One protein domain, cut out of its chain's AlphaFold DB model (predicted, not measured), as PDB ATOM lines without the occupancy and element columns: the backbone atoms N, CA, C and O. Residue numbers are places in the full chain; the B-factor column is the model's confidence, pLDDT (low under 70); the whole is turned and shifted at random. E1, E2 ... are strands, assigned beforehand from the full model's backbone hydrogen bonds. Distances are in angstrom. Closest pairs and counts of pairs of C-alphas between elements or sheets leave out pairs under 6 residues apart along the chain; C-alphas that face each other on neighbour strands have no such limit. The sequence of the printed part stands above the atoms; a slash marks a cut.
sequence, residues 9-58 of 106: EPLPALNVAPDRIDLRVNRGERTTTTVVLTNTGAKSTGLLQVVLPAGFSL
ATOM      1  N   GLU A   9      90.858 197.156 163.853       70.88
ATOM      2  CA  GLU A   9      91.132 195.811 163.350       70.88
ATOM      3  C   GLU A   9      89.857 194.952 163.414       70.88
ATOM      4  O   GLU A   9      89.208 194.893 164.465       70.88
ATOM      5  N   PRO A  10      89.471 194.284 162.312       78.56
ATOM      6  CA  PRO A  10      88.312 193.411 162.316       78.56
ATOM      7  C   PRO A  10      88.609 192.170 163.163       78.56
ATOM      8  O   PRO A  10      89.529 191.398 162.878       78.56
ATOM      9  N   LEU A  11      87.809 191.969 164.209       83.81
ATOM     10  CA  LEU A  11      87.887 190.806 165.090       83.81
ATOM     11  C   LEU A  11      86.734 189.837 164.792       83.81
ATOM     12  O   LEU A  11      85.628 190.289 164.473       83.81
ATOM     13  N   PRO A  12      86.956 188.515 164.907       88.25
ATOM     14  CA  PRO A  12      85.857 187.563 164.930       88.25
ATOM     15  C   PRO A  12      85.039 187.759 166.212       88.25
ATOM     16  O   PRO A  12      85.593 187.970 167.297       88.25
ATOM     17  N   ALA A  13      83.721 187.659 166.095       91.19
ATOM     18  CA  ALA A  13      82.800 187.711 167.219       91.19
ATOM     19  C   ALA A  13      81.762 186.611 167.028       91.19
ATOM     20  O   ALA A  13      81.224 186.453 165.942       91.19
ATOM     21  N   LEU A  14      81.512 185.828 168.071       92.88
ATOM     22  CA  LEU A  14      80.550 184.735 168.030       92.88
ATOM     23  C   LEU A  14      79.348 185.093 168.883       92.88
ATOM     24  O   LEU A  14      79.503 185.429 170.059       92.88
ATOM     25  N   ASN A  15      78.174 184.984 168.278       94.69
ATOM     26  CA  ASN A  15      76.906 184.916 168.975       94.69
ATOM     27  C   ASN A  15      76.462 183.452 169.057       94.69
ATOM     28  O   ASN A  15      76.649 182.701 168.100       94.69
ATOM     29  N   VAL A  16      75.885 183.062 170.190       93.81
ATOM     30  CA  VAL A  16      75.415 181.699 170.459       93.81
ATOM     31  C   VAL A  16      73.961 181.797 170.905       93.81
ATOM     32  O   VAL A  16      73.669 182.549 171.832       93.81
ATOM     33  N   ALA A  17      73.054 181.092 170.228       92.31
ATOM     34  CA  ALA A  17      71.619 181.167 170.493       92.31
ATOM     35  C   ALA A  17      70.953 179.771 170.451       92.31
ATOM     36  O   ALA A  17      71.035 179.102 169.424       92.31
ATOM     37  N   PRO A  18      70.254 179.339 171.515       92.50
ATOM     38  CA  PRO A  18      70.213 179.988 172.824       92.50
ATOM     39  C   PRO A  18      71.592 179.954 173.508       92.50
ATOM     40  O   PRO A  18      72.416 179.085 173.229       92.50
ATOM     41  N   ASP A  19      71.846 180.904 174.407       85.38
ATOM     42  CA  ASP A  19      73.065 180.953 175.231       85.38
ATOM     43  C   ASP A  19      73.003 179.989 176.432       85.38
ATOM     44  O   ASP A  19      74.014 179.726 177.089       85.38
ATOM     45  N   ARG A  20      71.821 179.418 176.678       82.38
ATOM     46  CA  ARG A  20      71.546 178.400 177.687       82.38
ATOM     47  C   ARG A  20      70.674 177.286 177.114       82.38
ATOM     48  O   ARG A  20      69.659 177.534 176.470       82.38
ATOM     49  N   ILE A  21      71.044 176.049 177.423       81.56
ATOM     50  CA  ILE A  21      70.249 174.861 177.117       81.56
ATOM     51  C   ILE A  21      69.533 174.417 178.393       81.56
ATOM     52  O   ILE A  21      70.181 174.013 179.356       81.56
ATOM     53  N   ASP A  22      68.201 174.444 178.378       82.12
ATOM     54  CA  ASP A  22      67.359 173.824 179.405       82.12
ATOM     55  C   ASP A  22      66.723 172.553 178.827       82.12
ATOM     56  O   ASP A  22      65.695 172.599 178.148       82.12
ATOM     57  N   LEU A  23      67.356 171.403 179.067       77.69
ATOM     58  CA  LEU A  23      66.907 170.121 178.528       77.69
ATOM     59  C   LEU A  23      66.060 169.365 179.558       77.69
ATOM     60  O   LEU A  23      66.526 169.059 180.655       77.69
ATOM     61  N   ARG A  24      64.820 169.025 179.193       81.12
ATOM     62  CA  ARG A  24      64.009 168.044 179.928       81.12
ATOM     63  C   ARG A  24      64.160 166.695 179.251       81.12
ATOM     64  O   ARG A  24      63.866 166.580 178.068       81.12
ATOM     65  N   VAL A  25      64.612 165.705 180.008       81.19
ATOM     66  CA  VAL A  25      64.888 164.363 179.499       81.19
ATOM     67  C   VAL A  25      64.006 163.356 180.215       81.19
ATOM     68  O   VAL A  25      63.849 163.416 181.436       81.19
ATOM     69  N   ASN A  26      63.448 162.423 179.454       82.31
ATOM     70  CA  ASN A  26      62.754 161.264 179.993       82.31
ATOM     71  C   ASN A  26      63.669 160.049 179.860       82.31
ATOM     72  O   ASN A  26      64.399 159.907 178.879       82.31
ATOM     73  N   ARG A  27      63.642 159.163 180.855       83.00
ATOM     74  CA  ARG A  27      64.437 157.933 180.815       83.00
ATOM     75  C   ARG A  27      64.001 157.039 179.659       83.00
ATOM     76  O   ARG A  27      62.806 156.860 179.445       83.00
ATOM     77  N   GLY A  28      64.971 156.453 178.960       82.19
ATOM     78  CA  GLY A  28      64.725 155.589 177.803       82.19
ATOM     79  C   GLY A  28      64.293 156.331 176.534       82.19
ATOM     80  O   GLY A  28      64.086 155.685 175.510       82.19
ATOM     81  N   GLU A  29      64.181 157.663 176.571       85.12
ATOM     82  CA  GLU A  29      63.854 158.485 175.408       85.12
ATOM     83  C   GLU A  29      65.065 159.287 174.941       85.12
ATOM     84  O   GLU A  29      65.903 159.726 175.731       85.12
ATOM     85  N   ARG A  30      65.120 159.528 173.629       89.00
ATOM     86  CA  ARG A  30      66.099 160.433 173.038       89.00
ATOM     87  C   ARG A  30      65.512 161.833 172.928       89.00
ATOM     88  O   ARG A  30      64.484 162.028 172.284       89.00
ATOM     89  N   THR A  31      66.200 162.815 173.494       91.12
ATOM     90  CA  THR A  31      65.854 164.236 173.372       91.12
ATOM     91  C   THR A  31      66.975 164.974 172.653       91.12
ATOM     92  O   THR A  31      68.148 164.758 172.947       91.12
ATOM     93  N   THR A  32      66.625 165.860 171.722       92.69
ATOM     94  CA  THR A  32      67.586 166.695 170.991       92.69
ATOM     95  C   THR A  32      67.321 168.172 171.225       92.69
ATOM     96  O   THR A  32      66.180 168.588 171.422       92.69
ATOM     97  N   THR A  33      68.374 168.974 171.156       92.06
ATOM     98  CA  THR A  33      68.295 170.434 171.197       92.06
ATOM     99  C   THR A  33      69.348 171.028 170.272       92.06
ATOM    100  O   THR A  33      70.395 170.417 170.048       92.06
ATOM    101  N   THR A  34      69.067 172.203 169.722       94.50
ATOM    102  CA  THR A  34      69.920 172.853 168.728       94.50
ATOM    103  C   THR A  34      70.387 174.198 169.250       94.50
ATOM    104  O   THR A  34      69.597 174.971 169.793       94.50
ATOM    105  N   VAL A  35      71.669 174.482 169.045       94.06
ATOM    106  CA  VAL A  35      72.267 175.797 169.258       94.06
ATOM    107  C   VAL A  35      72.798 176.311 167.936       94.06
ATOM    108  O   VAL A  35      73.522 175.612 167.233       94.06
ATOM    109  N   VAL A  36      72.481 177.557 167.620       96.00
ATOM    110  CA  VAL A  36      73.013 178.265 166.463       96.00
ATOM    111  C   VAL A  36      74.228 179.071 166.903       96.00
ATOM    112  O   VAL A  36      74.143 179.874 167.836       96.00
ATOM    113  N   LEU A  37      75.354 178.882 166.216       95.25
ATOM    114  CA  LEU A  37      76.474 179.815 166.276       95.25
ATOM    115  C   LEU A  37      76.470 180.695 165.046       95.25
ATOM    116  O   LEU A  37      76.445 180.186 163.930       95.25
ATOM    117  N   THR A  38      76.596 181.997 165.263       96.56
ATOM    118  CA  THR A  38      76.719 182.987 164.196       96.56
ATOM    119  C   THR A  38      77.989 183.795 164.401       96.56
ATOM    120  O   THR A  38      78.216 184.337 165.486       96.56
ATOM    121  N   ASN A  39      78.808 183.924 163.357       96.25
ATOM    122  CA  ASN A  39      79.908 184.880 163.369       96.25
ATOM    123  C   ASN A  39      79.371 186.288 163.081       96.25
ATOM    124  O   ASN A  39      79.098 186.646 161.942       96.25
ATOM    125  N   THR A  40      79.227 187.098 164.120       96.06
ATOM    126  CA  THR A  40      78.802 188.501 164.033       96.06
ATOM    127  C   THR A  40      79.977 189.466 163.869       96.06
ATOM    128  O   THR A  40      79.784 190.680 163.801       96.06
ATOM    129  N   GLY A  41      81.208 188.946 163.832       92.00
ATOM    130  CA  GLY A  41      82.420 189.731 163.653       92.00
ATOM    131  C   GLY A  41      82.715 190.055 162.194       92.00
ATOM    132  O   GLY A  41      82.161 189.478 161.265       92.00
ATOM    133  N   ALA A  42      83.673 190.958 161.993       91.25
ATOM    134  CA  ALA A  42      84.115 191.379 160.663       91.25
ATOM    135  C   ALA A  42      85.246 190.498 160.087       91.25
ATOM    136  O   ALA A  42      85.769 190.783 159.013       91.25
ATOM    137  N   LYS A  43      85.647 189.435 160.800       94.38
ATOM    138  CA  LYS A  43      86.699 188.489 160.397       94.38
ATOM    139  C   LYS A  43      86.241 187.050 160.616       94.38
ATOM    140  O   LYS A  43      85.420 186.789 161.491       94.38
ATOM    141  N   SER A  44      86.792 186.117 159.842       94.56
ATOM    142  CA  SER A  44      86.552 184.680 159.997       94.56
ATOM    143  C   SER A  44      86.964 184.164 161.381       94.56
ATOM    144  O   SER A  44      87.980 184.609 161.926       94.56
ATOM    145  N   THR A  45      86.237 183.189 161.923       93.62
ATOM    146  CA  THR A  45      86.484 182.661 163.277       93.62
ATOM    147  C   THR A  45      87.750 181.815 163.406       93.62
ATOM    148  O   THR A  45      88.289 181.703 164.506       93.62
ATOM    149  N   GLY A  46      88.225 181.215 162.309       93.38
ATOM    150  CA  GLY A  46      89.122 180.062 162.384       93.38
ATOM    151  C   GLY A  46      88.370 178.805 162.839       93.38
ATOM    152  O   GLY A  46      87.164 178.855 163.077       93.38
ATOM    153  N   LEU A  47      89.078 177.676 162.946       93.50
ATOM    154  CA  LEU A  47      88.501 176.433 163.468       93.50
ATOM    155  C   LEU A  47      87.988 176.640 164.895       93.50
ATOM    156  O   LEU A  47      88.692 177.205 165.735       93.50
ATOM    157  N   LEU A  48      86.779 176.152 165.163       92.94
ATOM    158  CA  LEU A  48      86.168 176.204 166.485       92.94
ATOM    159  C   LEU A  48      86.058 174.796 167.063       92.94
ATOM    160  O   LEU A  48      85.805 173.831 166.341       92.94
ATOM    161  N   GLN A  49      86.224 174.701 168.379       93.94
ATOM    162  CA  GLN A  49      86.035 173.469 169.129       93.94
ATOM    163  C   GLN A  49      84.915 173.652 170.147       93.94
ATOM    164  O   GLN A  49      84.932 174.585 170.952       93.94
ATOM    165  N   VAL A  50      83.962 172.733 170.121       90.44
ATOM    166  CA  VAL A  50      82.879 172.626 171.090       90.44
ATOM    167  C   VAL A  50      83.311 171.622 172.149       90.44
ATOM    168  O   VAL A  50      83.658 170.484 171.833       90.44
ATOM    169  N   VAL A  51      83.310 172.050 173.407       88.69
ATOM    170  CA  VAL A  51      83.744 171.226 174.538       88.69
ATOM    171  C   VAL A  51      82.585 171.100 175.509       88.69
ATOM    172  O   VAL A  51      82.044 172.106 175.968       88.69
ATOM    173  N   LEU A  52      82.205 169.861 175.817       84.81
ATOM    174  CA  LEU A  52      81.257 169.590 176.888       84.81
ATOM    175  C   LEU A  52      81.977 169.598 178.236       84.81
ATOM    176  O   LEU A  52      83.145 169.201 178.311       84.81
ATOM    177  N   PRO A  53      81.306 170.027 179.311       79.75
ATOM    178  CA  PRO A  53      81.910 169.990 180.626       79.75
ATOM    179  C   PRO A  53      82.294 168.577 181.060       79.75
ATOM    180  O   PRO A  53      81.565 167.610 180.830       79.75
ATOM    181  N   ALA A  54      83.433 168.465 181.742       76.31
ATOM    182  CA  ALA A  54      83.879 167.198 182.299       76.31
ATOM    183  C   ALA A  54      82.844 166.649 183.297       76.31
ATOM    184  O   ALA A  54      82.321 167.385 184.133       76.31
ATOM    185  N   GLY A  55      82.560 165.347 183.204       70.69
ATOM    186  CA  GLY A  55      81.577 164.673 184.057       70.69
ATOM    187  C   GLY A  55      80.118 164.830 183.615       70.69
ATOM    188  O   GLY A  55      79.243 164.265 184.263       70.69
ATOM    189  N   PHE A  56      79.838 165.543 182.516       73.50
ATOM    190  CA  PHE A  56      78.491 165.646 181.952       73.50
ATOM    191  C   PHE A  56      78.283 164.621 180.824       73.50
ATOM    192  O   PHE A  56      78.356 164.953 179.646       73.50
ATOM    193  N   SER A  57      78.056 163.355 181.195       76.62
ATOM    194  CA  SER A  57      77.893 162.226 180.256       76.62
ATOM    195  C   SER A  57      76.520 162.144 179.589       76.62
ATOM    196  O   SER A  57      76.353 161.412 178.620       76.62
ATOM    197  N   LEU A  58      75.538 162.882 180.109       79.69
ATOM    198  CA  LEU A  58      74.151 162.827 179.651       79.69
ATOM    199  C   LEU A  58      73.961 163.453 178.257       79.69
ATOM    200  O   LEU A  58      72.999 163.139 177.563       79.69
TER     201      LEU A  58
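What this domain is: This is residues 9 to 58 of the 106 residues of the protein "Hypothetical protein" of Grammatophora oceanica (UniProt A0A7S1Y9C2). There is little regular structure: a long, thin hairpin of two strands, E1 and E2, joined by a long loop, residues 18 to 30, with a tail after E2 that folds back and stands free over residues 47 to 57. The printed part has 50 residues, no named helix and two antiparallel strands, E1 then E2. The class is all strand, with 13 residues in named elements. The outline is a rod of 49 by 20 by 13 A, only just extended, close to loose, with a radius of gyration of the C-alphas of 14.9 A.

How they stand to each other: E1, residues 14 to 17, and E2, residues 31 to 39, form a hairpin, antiparallel at 150 degrees. The C-alphas of Leu 14 and Asn 39 face each other at 4.7 A. N 15 and O 38, 2.9 A, and N 36 and O 17, 2.8 A, are within hydrogen-bond range.

Where its parts are: E1 begins at C-alpha 14 (80.550, 184.735, 168.030) and is 9.9 A long. E2, 26.9 A long, ends at C-alpha 39 (79.908, 184.880, 163.369).

The domain as a whole: The C-alphas farthest apart, of Glu 9 and Gly 28, are 50.2 A apart. The printed part has no cut. The link from E1 to E2 is long. No printed residue is under 70 in pLDDT.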